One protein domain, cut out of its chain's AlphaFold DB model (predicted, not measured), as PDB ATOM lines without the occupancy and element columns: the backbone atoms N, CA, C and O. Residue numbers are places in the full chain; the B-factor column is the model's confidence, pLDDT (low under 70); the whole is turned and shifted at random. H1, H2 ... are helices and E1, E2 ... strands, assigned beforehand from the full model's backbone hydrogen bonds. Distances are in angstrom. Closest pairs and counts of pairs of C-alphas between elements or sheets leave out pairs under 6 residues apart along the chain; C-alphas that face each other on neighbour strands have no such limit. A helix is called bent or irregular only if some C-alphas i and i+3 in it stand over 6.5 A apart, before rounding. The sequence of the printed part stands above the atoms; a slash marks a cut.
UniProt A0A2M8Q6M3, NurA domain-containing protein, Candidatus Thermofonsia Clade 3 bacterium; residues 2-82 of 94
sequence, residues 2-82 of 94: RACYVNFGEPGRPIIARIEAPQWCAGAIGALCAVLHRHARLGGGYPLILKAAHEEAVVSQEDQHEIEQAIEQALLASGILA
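This is residues 2 to 82 of the 94 residues of the protein "NurA domain-containing protein" of Candidatus Thermofonsia Clade 3 bacterium (UniProt A0A2M8Q6M3). A two-stranded hairpin, E1 and E2, with the kinked helix H1 packed over one of its faces makes a head, and from the end of H1 a long arm of two helices, H2 and then H3, runs off sideways as in an L. Residues 53 to 70 and 74 to 79 of this arm stick out free. The 81 printed residues include two named strands and three named helices in the order E1, E2, H1, H2, H3; the sheet, E1 - E2, is antiparallel and the class is mixed, helices and strands. The whole is extended, with a radius of gyration of the C-alphas of 20.8 A and spans of 62 by 31 by 15 A, only just flat.

E1, residues 2 to 7, begins at C-alpha 2 (76.062, -51.246, 297.487) and is 16.9 A long. E2, residues 16 to 21, is 16.4 A long. H1, residues 23 to 42, measures 28.2 A; it is irregular, with C-alphas 27 and 30 7.7 A apart, and has a kink of 65 degrees near residue 30. H2, residues 48 to 56, measures 12.3 A. H3, residues 61 to 77, measures 24.2 A and ends at C-alpha 77 (28.198, -51.093, 283.721).

E1 and E2 form a hairpin, antiparallel at 156 degrees, with N 4 and O 19 at 3.0 A and N 19 and O 4 at 2.9 A, within hydrogen-bond range. The closest C-alphas of E1 and H1 are those of Arg 2 and Gln 23, 6.0 A apart. H1, with residues 39 to 42 alone, and H2 touch only at the corner, the closest C-alphas being those of His 39 and Leu 48, 5.0 A apart; their lines, that of H1 a rough one, are about perpendicular at 85 degrees. H3 is apart from H2 and H1. Every O i to N i+4 pair is within hydrogen-bond range in H2 and H3, and 12 of 16 are in H1.

The two C-alphas farthest apart, those of Pro 11 and Gly 79, are 64.2 A apart. The printed part has no cut and no long link. Its mean pLDDT is 92.1, and no printed residue is under 70.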
ATOM      1  N   ARG A   2      74.841 -50.449 297.603       86.88
ATOM      2  CA  ARG A   2      76.062 -51.246 297.487       86.88
ATOM      3  C   ARG A   2      75.876 -52.269 296.378       86.88
ATOM      4  O   ARG A   2      74.845 -52.931 296.334       86.88
ATOM      5  N   ALA A   3      76.878 -52.381 295.516       90.31
ATOM      6  CA  ALA A   3      76.909 -53.368 294.453       90.31
ATOM      7  C   ALA A   3      78.099 -54.312 294.643       90.31
ATOM      8  O   ALA A   3      79.163 -53.899 295.113       90.31
ATOM      9  N   CYS A   4      77.914 -55.575 294.280       91.00
ATOM     10  CA  CYS A   4      78.989 -56.547 294.153       91.00
ATOM     11  C   CYS A   4      78.745 -57.452 292.943       91.00
ATOM     12  O   CYS A   4      77.620 -57.589 292.459       91.00
ATOM     13  N   TYR A   5      79.821 -58.061 292.457       93.12
ATOM     14  CA  TYR A   5      79.764 -59.087 291.424       93.12
ATOM     15  C   TYR A   5      80.005 -60.446 292.065       93.12
ATOM     16  O   TYR A   5      80.900 -60.591 292.899       93.12
ATOM     17  N   VAL A   6      79.203 -61.432 291.677       91.75
ATOM     18  CA  VAL A   6      79.286 -62.804 292.181       91.75
ATOM     19  C   VAL A   6      79.323 -63.758 290.999       91.75
ATOM     20  O   VAL A   6      78.564 -63.601 290.044       91.75
ATOM     21  N   ASN A   7      80.223 -64.738 291.062       92.56
ATOM     22  CA  ASN A   7      80.270 -65.828 290.098       92.56
ATOM     23  C   ASN A   7      79.448 -67.006 290.619       92.56
ATOM     24  O   ASN A   7      79.850 -67.646 291.585       92.56
ATOM     25  N   PHE A   8      78.327 -67.308 289.972       91.88
ATOM     26  CA  PHE A   8      77.483 -68.462 290.282       91.88
ATOM     27  C   PHE A   8      77.830 -69.719 289.473       91.88
ATOM     28  O   PHE A   8      77.260 -70.778 289.728       91.88
ATOM     29  N   GLY A   9      78.733 -69.595 288.501       88.06
ATOM     30  CA  GLY A   9      79.157 -70.686 287.635       88.06
ATOM     31  C   GLY A   9      80.223 -71.583 288.260       88.06
ATOM     32  O   GLY A   9      80.764 -71.314 289.334       88.06
ATOM     33  N   GLU A  10      80.545 -72.652 287.545       85.88
ATOM     34  CA  GLU A  10      81.601 -73.596 287.905       85.88
ATOM     35  C   GLU A  10      82.959 -73.158 287.327       85.88
ATOM     36  O   GLU A  10      83.012 -72.340 286.396       85.88
ATOM     37  N   PRO A  11      84.081 -73.694 287.842       86.56
ATOM     38  CA  PRO A  11      85.379 -73.528 287.198       86.56
ATOM     39  C   PRO A  11      85.309 -73.907 285.708       86.56
ATOM     40  O   PRO A  11      84.851 -74.986 285.354       86.56
ATOM     41  N   GLY A  12      85.736 -72.999 284.824       90.25
ATOM     42  CA  GLY A  12      85.682 -73.192 283.366       90.25
ATOM     43  C   GLY A  12      84.379 -72.746 282.688       90.25
ATOM     44  O   GLY A  12      84.365 -72.593 281.469       90.25
ATOM     45  N   ARG A  13      83.312 -72.452 283.445       89.69
ATOM     46  CA  ARG A  13      82.056 -71.892 282.917       89.69
ATOM     47  C   ARG A  13      81.485 -70.825 283.865       89.69
ATOM     48  O   ARG A  13      80.495 -71.079 284.555       89.69
ATOM     49  N   PRO A  14      82.109 -69.634 283.936       91.25
ATOM     50  CA  PRO A  14      81.682 -68.586 284.854       91.25
ATOM     51  C   PRO A  14      80.314 -68.018 284.463       91.25
ATOM     52  O   PRO A  14      80.024 -67.808 283.287       91.25
ATOM     53  N   ILE A  15      79.496 -67.715 285.470       92.38
ATOM     54  CA  ILE A  15      78.212 -67.022 285.321       92.38
ATOM     55  C   ILE A  15      78.253 -65.837 286.274       92.38
ATOM     56  O   ILE A  15      78.071 -65.988 287.481       92.38
ATOM     57  N   ILE A  16      78.562 -64.660 285.735       92.50
ATOM     58  CA  ILE A  16      78.760 -63.451 286.533       92.50
ATOM     59  C   ILE A  16      77.447 -62.685 286.635       92.50
ATOM     60  O   ILE A  16      76.881 -62.272 285.626       92.50
ATOM     61  N   ALA A  17      76.998 -62.456 287.864       91.56
ATOM     62  CA  ALA A  17      75.830 -61.644 288.163       91.56
ATOM     63  C   ALA A  17      76.220 -60.418 288.991       91.56
ATOM     64  O   ALA A  17      77.101 -60.479 289.855       91.56
ATOM     65  N   ARG A  18      75.527 -59.307 288.743       93.50
ATOM     66  CA  ARG A  18      75.597 -58.097 289.562       93.50
ATOM     67  C   ARG A  18      74.471 -58.135 290.584       93.50
ATOM     68  O   ARG A  18      73.309 -58.283 290.217       93.50
ATOM     69  N   ILE A  19      74.824 -57.991 291.853       91.06
ATOM     70  CA  ILE A  19      73.870 -57.864 292.950       91.06
ATOM     71  C   ILE A  19      73.929 -56.427 293.426       91.06
ATOM     72  O   ILE A  19      74.999 -55.922 293.769       91.06
ATOM     73  N   GLU A  20      72.770 -55.788 293.474       93.75
ATOM     74  CA  GLU A  20      72.613 -54.475 294.070       93.75
ATOM     75  C   GLU A  20      71.703 -54.578 295.275       93.75
ATOM     76  O   GLU A  20      70.645 -55.201 295.226       93.75
ATOM     77  N   ALA A  21      72.127 -53.955 296.366       91.19
ATOM     78  CA  ALA A  21      71.345 -53.905 297.578       91.19
ATOM     79  C   ALA A  21      71.307 -52.474 298.136       91.19
ATOM     80  O   ALA A  21      72.281 -51.710 298.019       91.19
ATOM     81  N   PRO A  22      70.195 -52.089 298.783       94.88
ATOM     82  CA  PRO A  22      70.132 -50.864 299.564       94.88
ATOM     83  C   PRO A  22      71.242 -50.781 300.622       94.88
ATOM     84  O   PRO A  22      71.782 -51.793 301.069       94.88
ATOM     85  N   GLN A  23      71.578 -49.563 301.063       93.00
ATOM     86  CA  GLN A  23      72.677 -49.351 302.019       93.00
ATOM     87  C   GLN A  23      72.463 -50.098 303.343       93.00
ATOM     88  O   GLN A  23      73.416 -50.622 303.912       93.00
ATOM     89  N   TRP A  24      71.216 -50.183 303.808       93.19
ATOM     90  CA  TRP A  24      70.860 -50.878 305.045       93.19
ATOM     91  C   TRP A  24      71.096 -52.399 304.976       93.19
ATOM     92  O   TRP A  24      71.225 -53.039 306.013       93.19
ATOM     93  N   CYS A  25      71.268 -52.972 303.779       91.62
ATOM     94  CA  CYS A  25      71.650 -54.375 303.586       91.62
ATOM     95  C   CYS A  25      73.164 -54.622 303.659       91.62
ATOM     96  O   CYS A  25      73.596 -55.768 303.540       91.62
ATOM     97  N   ALA A  26      74.003 -53.588 303.804       88.25
ATOM     98  CA  ALA A  26      75.454 -53.716 303.636       88.25
ATOM     99  C   ALA A  26      76.108 -54.738 304.587       88.25
ATOM    100  O   ALA A  26      77.084 -55.381 304.197       88.25
ATOM    101  N   GLY A  27      75.572 -54.913 305.800       91.19
ATOM    102  CA  GLY A  27      76.042 -55.917 306.765       91.19
ATOM    103  C   GLY A  27      75.585 -57.350 306.463       91.19
ATOM    104  O   GLY A  27      76.162 -58.297 306.983       91.19
ATOM    105  N   ALA A  28      74.585 -57.522 305.596       93.12
ATOM    106  CA  ALA A  28      73.981 -58.812 305.265       93.12
ATOM    107  C   ALA A  28      74.414 -59.357 303.892       93.12
ATOM    108  O   ALA A  28      73.961 -60.426 303.487       93.12
ATOM    109  N   ILE A  29      75.302 -58.662 303.167       90.56
ATOM    110  CA  ILE A  29      75.700 -59.041 301.800       90.56
ATOM    111  C   ILE A  29      76.281 -60.454 301.728       90.56
ATOM    112  O   ILE A  29      75.950 -61.194 300.809       90.56
ATOM    113  N   GLY A  30      77.088 -60.870 302.708       90.75
ATOM    114  CA  GLY A  30      77.616 -62.238 302.747       90.75
ATOM    115  C   GLY A  30      76.510 -63.294 302.846       90.75
ATOM    116  O   GLY A  30      76.519 -64.271 302.097       90.75
ATOM    117  N   ALA A  31      75.521 -63.066 303.715       93.56
ATOM    118  CA  ALA A  31      74.370 -63.955 303.869       93.56
ATOM    119  C   ALA A  31      73.502 -63.982 302.600       93.56
ATOM    120  O   ALA A  31      73.122 -65.058 302.139       93.56
ATOM    121  N   LEU A  32      73.258 -62.818 301.990       91.50
ATOM    122  CA  LEU A  32      72.545 -62.702 300.717       91.50
ATOM    123  C   LEU A  32      73.245 -63.501 299.607       91.50
ATOM    124  O   LEU A  32      72.610 -64.318 298.940       91.50
ATOM    125  N   CYS A  33      74.559 -63.323 299.444       91.50
ATOM    126  CA  CYS A  33      75.349 -64.075 298.470       91.50
ATOM    127  C   CYS A  33      75.303 -65.585 298.739       91.50
ATOM    128  O   CYS A  33      75.179 -66.361 297.795       91.50
ATOM    129  N   ALA A  34      75.359 -66.018 300.004       92.75
ATOM    130  CA  ALA A  34      75.280 -67.432 300.368       92.75
ATOM    131  C   ALA A  34      73.926 -68.059 299.991       92.75
ATOM    132  O   ALA A  34      73.887 -69.152 299.415       92.75
ATOM    133  N   VAL A  35      72.821 -67.353 300.256       94.00
ATOM    134  CA  VAL A  35      71.473 -67.776 299.851       94.00
ATOM    135  C   VAL A  35      71.385 -67.866 298.329       94.00
ATOM    136  O   VAL A  35      71.013 -68.914 297.798       94.00
ATOM    137  N   LEU A  36      71.798 -66.820 297.609       93.25
ATOM    138  CA  LEU A  36      71.753 -66.805 296.146       93.25
ATOM    139  C   LEU A  36      72.623 -67.906 295.531       93.25
ATOM    140  O   LEU A  36      72.184 -68.555 294.588       93.25
ATOM    141  N   HIS A  37      73.791 -68.206 296.105       92.62
ATOM    142  CA  HIS A  37      74.619 -69.335 295.675       92.62
ATOM    143  C   HIS A  37      73.919 -70.682 295.845       92.62
ATOM    144  O   HIS A  37      74.007 -71.536 294.963       92.62
ATOM    145  N   ARG A  38      73.219 -70.893 296.967       94.19
ATOM    146  CA  ARG A  38      72.429 -72.114 297.175       94.19
ATOM    147  C   ARG A  38      71.352 -72.246 296.103       94.19
ATOM    148  O   ARG A  38      71.229 -73.314 295.509       94.19
ATOM    149  N   HIS A  39      70.615 -71.173 295.828       94.75
ATOM    150  CA  HIS A  39      69.597 -71.168 294.778       94.75
ATOM    151  C   HIS A  39      70.193 -71.342 293.381       94.75
ATOM    152  O   HIS A  39      69.591 -72.028 292.561       94.75
ATOM    153  N   ALA A  40      71.362 -70.761 293.107       93.12
ATOM    154  CA  ALA A  40      72.020 -70.886 291.816       93.12
ATOM    155  C   ALA A  40      72.467 -72.322 291.541       93.12
ATOM    156  O   ALA A  40      72.257 -72.814 290.440       93.12
ATOM    157  N   ARG A  41      72.984 -73.041 292.547       90.75
ATOM    158  CA  ARG A  41      73.287 -74.475 292.402       90.75
ATOM    159  C   ARG A  41      72.044 -75.301 292.072       90.75
ATOM    160  O   ARG A  41      72.110 -76.175 291.219       90.75
ATOM    161  N   LEU A  42      70.915 -75.009 292.720       92.50
ATOM    162  CA  LEU A  42      69.648 -75.703 292.452       92.50
ATOM    163  C   LEU A  42      69.083 -75.379 291.059       92.50
ATOM    164  O   LEU A  42      68.427 -76.222 290.461       92.50
ATOM    165  N   GLY A  43      69.335 -74.172 290.548       88.12
ATOM    166  CA  GLY A  43      68.860 -73.705 289.244       88.12
ATOM    167  C   GLY A  43      69.888 -73.794 288.111       88.12
ATOM    168  O   GLY A  43      69.716 -73.118 287.100       88.12
ATOM    169  N   GLY A  44      70.961 -74.581 288.258       87.06
ATOM    170  CA  GLY A  44      71.945 -74.802 287.187       87.06
ATOM    171  C   GLY A  44      72.786 -73.571 286.821       87.06
ATOM    172  O   GLY A  44      73.091 -73.355 285.652       87.06
ATOM    173  N   GLY A  45      73.141 -72.749 287.810       86.38
ATOM    174  CA  GLY A  45      73.944 -71.534 287.645       86.38
ATOM    175  C   GLY A  45      73.149 -70.227 287.716       86.38
ATOM    176  O   GLY A  45      73.747 -69.155 287.762       86.38
ATOM    177  N   TYR A  46      71.817 -70.300 287.795       89.19
ATOM    178  CA  TYR A  46      70.935 -69.148 287.994       89.19
ATOM    179  C   TYR A  46      70.039 -69.356 289.224       89.19
ATOM    180  O   TYR A  46      69.541 -70.467 289.414       89.19
ATOM    181  N   PRO A  47      69.833 -68.349 290.098       93.00
ATOM    182  CA  PRO A  47      69.026 -68.524 291.301       93.00
ATOM    183  C   PRO A  47      67.616 -69.047 291.000       93.00
ATOM    184  O   PRO A  47      66.803 -68.346 290.402       93.00
ATOM    185  N   LEU A  48      67.308 -70.259 291.473       94.12
ATOM    186  CA  LEU A  48      66.024 -70.931 291.242       94.12
ATOM    187  C   LEU A  48      64.802 -70.050 291.548       94.12
ATOM    188  O   LEU A  48      63.835 -70.070 290.801       94.12
ATOM    189  N   ILE A  49      64.855 -69.257 292.622       92.69
ATOM    190  CA  ILE A  49      63.735 -68.392 293.017       92.69
ATOM    191  C   ILE A  49      63.468 -67.272 292.004       92.69
ATOM    192  O   ILE A  49      62.321 -66.912 291.779       92.69
ATOM    193  N   LEU A  50      64.513 -66.750 291.356       92.69
ATOM    194  CA  LEU A  50      64.359 -65.738 290.311       92.69
ATOM    195  C   LEU A  50      63.824 -66.358 289.023       92.69
ATOM    196  O   LEU A  50      63.047 -65.722 288.321       92.69
ATOM    197  N   LYS A  51      64.210 -67.606 288.731       91.94
ATOM    198  CA  LYS A  51      63.637 -68.358 287.613       91.94
ATOM    199  C   LYS A  51      62.137 -68.568 287.822       91.94
ATOM    200  O   LYS A  51      61.367 -68.231 286.936       91.94
ATOM    201  N   ALA A  52      61.745 -69.035 289.006       93.56
ATOM    202  CA  ALA A  52      60.340 -69.223 289.354       93.56
ATOM    203  C   ALA A  52      59.556 -67.904 289.261       93.56
ATOM    204  O   ALA A  52      58.516 -67.862 288.622       93.56
ATOM    205  N   ALA A  53      60.098 -66.808 289.803       94.44
ATOM    206  CA  ALA A  53      59.465 -65.494 289.703       94.44
ATOM    207  C   ALA A  53      59.324 -65.006 288.250       94.44
ATOM    208  O   ALA A  53      58.337 -64.362 287.917       94.44
ATOM    209  N   HIS A  54      60.298 -65.296 287.379       93.50
ATOM    210  CA  HIS A  54      60.194 -64.971 285.956       93.50
ATOM    211  C   HIS A  54      59.085 -65.771 285.269       93.50
ATOM    212  O   HIS A  54      58.349 -65.197 284.476       93.50
ATOM    213  N   GLU A  55      58.972 -67.061 285.582       93.25
ATOM    214  CA  GLU A  55      57.935 -67.948 285.048       93.25
ATOM    215  C   GLU A  55      56.538 -67.553 285.554       93.25
ATOM    216  O   GLU A  55      55.594 -67.528 284.774       93.25
ATOM    217  N   GLU A  56      56.412 -67.181 286.830       93.62
ATOM    218  CA  GLU A  56      55.148 -66.759 287.451       93.62
ATOM    219  C   GLU A  56      54.697 -65.364 286.998       93.62
ATOM    220  O   GLU A  56      53.506 -65.098 286.893       93.62
ATOM    221  N   ALA A  57      55.635 -64.467 286.689       93.31
ATOM    222  CA  ALA A  57      55.317 -63.128 286.198       93.31
ATOM    223  C   ALA A  57      54.894 -63.098 284.717       93.31
ATOM    224  O   ALA A  57      54.632 -62.016 284.183       93.31
ATOM    225  N   VAL A  58      54.877 -64.244 284.025       95.50
ATOM    226  CA  VAL A  58      54.415 -64.310 282.636       95.50
ATOM    227  C   VAL A  58      52.914 -64.049 282.602       95.50
ATOM    228  O   VAL A  58      52.124 -64.879 283.031       95.50
ATOM    229  N   VAL A  59      52.530 -62.906 282.034       93.44
ATOM    230  CA  VAL A  59      51.133 -62.600 281.713       93.44
ATOM    231  C   VAL A  59      50.822 -63.191 280.343       93.44
ATOM    232  O   VAL A  59      51.359 -62.737 279.326       93.44
ATOM    233  N   SER A  60      49.988 -64.224 280.317       94.12
ATOM    234  CA  SER A  60      49.587 -64.896 279.087       94.12
ATOM    235  C   SER A  60      48.640 -64.030 278.245       94.12
ATOM    236  O   SER A  60      48.141 -62.992 278.678       94.12
ATOM    237  N   GLN A  61      48.403 -64.451 277.000       93.88
ATOM    238  CA  GLN A  61      47.399 -63.812 276.140       93.88
ATOM    239  C   GLN A  61      45.977 -64.020 276.678       93.88
ATOM    240  O   GLN A  61      45.126 -63.154 276.504       93.88
ATOM    241  N   GLU A  62      45.730 -65.148 277.345       95.12
ATOM    242  CA  GLU A  62      44.449 -65.435 277.989       95.12
ATOM    243  C   GLU A  62      44.225 -64.495 279.179       95.12
ATOM    244  O   GLU A  62      43.196 -63.829 279.221       95.12
ATOM    245  N   ASP A  63      45.236 -64.308 280.040       94.75
ATOM    246  CA  ASP A  63      45.176 -63.341 281.151       94.75
ATOM    247  C   ASP A  63      44.892 -61.915 280.649       94.75
ATOM    248  O   ASP A  63      44.102 -61.178 281.239       94.75
ATOM    249  N   GLN A  64      45.531 -61.513 279.541       94.56
ATOM    250  CA  GLN A  64      45.276 -60.211 278.913       94.56
ATOM    251  C   GLN A  64      43.822 -60.096 278.458       94.56
ATOM    252  O   GLN A  64      43.171 -59.097 278.758       94.56
ATOM    253  N   HIS A  65      43.302 -61.125 277.792       94.19
ATOM    254  CA  HIS A  65      41.933 -61.130 277.300       94.19
ATOM    255  C   HIS A  65      40.899 -61.107 278.432       94.19
ATOM    256  O   HIS A  65      39.924 -60.364 278.354       94.19
ATOM    257  N   GLU A  66      41.111 -61.869 279.508       96.00
ATOM    258  CA  GLU A  66      40.234 -61.856 280.684       96.00
ATOM    259  C   GLU A  66      40.185 -60.473 281.342       96.00
ATOM    260  O   GLU A  66      39.109 -59.972 281.682       96.00
ATOM    261  N   ILE A  67      41.345 -59.824 281.484       95.44
ATOM    262  CA  ILE A  67      41.432 -58.463 282.020       95.44
ATOM    263  C   ILE A  67      40.719 -57.472 281.095       95.44
ATOM    264  O   ILE A  67      39.953 -56.636 281.577       95.44
ATOM    265  N   GLU A  68      40.934 -57.559 279.780       93.38
ATOM    266  CA  GLU A  68      40.255 -56.716 278.791       93.38
ATOM    267  C   GLU A  68      38.732 -56.866 278.882       93.38
ATOM    268  O   GLU A  68      38.029 -55.867 279.038       93.38
ATOM    269  N   GLN A  69      38.221 -58.099 278.902       93.06
ATOM    270  CA  GLN A  69      36.793 -58.373 279.064       93.06
ATOM    271  C   GLN A  69      36.241 -57.817 280.383       93.06
ATOM    272  O   GLN A  69      35.156 -57.228 280.402       93.06
ATOM    273  N   ALA A  70      36.963 -57.983 281.493       95.50
ATOM    274  CA  ALA A  70      36.543 -57.460 282.791       95.50
ATOM    275  C   ALA A  70      36.473 -55.923 282.789       95.50
ATOM    276  O   ALA A  70      35.536 -55.337 283.339       95.50
ATOM    277  N   ILE A  71      37.433 -55.264 282.134       94.38
ATOM    278  CA  ILE A  71      37.443 -53.809 281.954       94.38
ATOM    279  C   ILE A  71      36.269 -53.369 281.077       94.38
ATOM    280  O   ILE A  71      35.553 -52.442 281.455       94.38
ATOM    281  N   GLU A  72      36.029 -54.028 279.942       92.50
ATOM    282  CA  GLU A  72      34.895 -53.725 279.060       92.50
ATOM    283  C   GLU A  72      33.560 -53.842 279.800       92.50
ATOM    284  O   GLU A  72      32.734 -52.931 279.736       92.50
ATOM    285  N   GLN A  73      33.370 -54.909 280.578       93.50
ATOM    286  CA  GLN A  73      32.173 -55.096 281.401       93.50
ATOM    287  C   GLN A  73      32.013 -53.984 282.448       93.50
ATOM    288  O   GLN A  73      30.911 -53.461 282.625       93.50
ATOM    289  N   ALA A  74      33.097 -53.582 283.118       95.69
ATOM    290  CA  ALA A  74      33.071 -52.495 284.097       95.69
ATOM    291  C   ALA A  74      32.747 -51.130 283.456       95.69
ATOM    292  O   ALA A  74      32.000 -50.330 284.032       95.69
ATOM    293  N   LEU A  75      33.268 -50.870 282.254       94.31
ATOM    294  CA  LEU A  75      32.961 -49.668 281.479       94.31
ATOM    295  C   LEU A  75      31.494 -49.649 281.048       94.31
ATOM    296  O   LEU A  75      30.810 -48.652 281.281       94.31
ATOM    297  N   LEU A  76      30.985 -50.768 280.522       92.50
ATOM    298  CA  LEU A  76      29.580 -50.921 280.139       92.50
ATOM    299  C   LEU A  76      28.639 -50.707 281.327       92.50
ATOM    300  O   LEU A  76      27.671 -49.957 281.215       92.50
ATOM    301  N   ALA A  77      28.949 -51.302 282.483       94.38
ATOM    302  CA  ALA A  77      28.198 -51.093 283.721       94.38
ATOM    303  C   ALA A  77      28.211 -49.622 284.181       94.38
ATOM    304  O   ALA A  77      27.258 -49.158 284.807       94.38
ATOM    305  N   SER A  78      29.260 -48.877 283.827       95.25
ATOM    306  CA  SER A  78      29.386 -47.435 284.076       95.25
ATOM    307  C   SER A  78      28.762 -46.565 282.970       95.25
ATOM    308  O   SER A  78      28.882 -45.342 283.012       95.25
ATOM    309  N   GLY A  79      28.103 -47.169 281.974       93.19
ATOM    310  CA  GLY A  79      27.485 -46.477 280.840       93.19
ATOM    311  C   GLY A  79      28.470 -45.992 279.770       93.19
ATOM    312  O   GLY A  79      28.093 -45.192 278.915       93.19
ATOM    313  N   ILE A  80      29.723 -46.451 279.805       91.88
ATOM    314  CA  ILE A  80      30.772 -46.096 278.846       91.88
ATOM    315  C   ILE A  80      30.903 -47.224 277.820       91.88
ATOM    316  O   ILE A  80      31.209 -48.361 278.165       91.88
ATOM    317  N   LEU A  81      30.714 -46.899 276.541       83.44
ATOM    318  CA  LEU A  81      30.964 -47.827 275.438       83.44
ATOM    319  C   LEU A  81      32.422 -47.697 274.992       83.44
ATOM    320  O   LEU A  81      32.798 -46.696 274.380       83.44
ATOM    321  N   ALA A  82      33.239 -48.704 275.299       73.88
ATOM    322  CA  ALA A  82      34.578 -48.810 274.736       73.88
ATOM    323  C   ALA A  82      34.466 -49.039 273.218       73.88
ATOM    324  O   ALA A  82      33.797 -49.968 272.771       73.88
TER     325      ALA A  82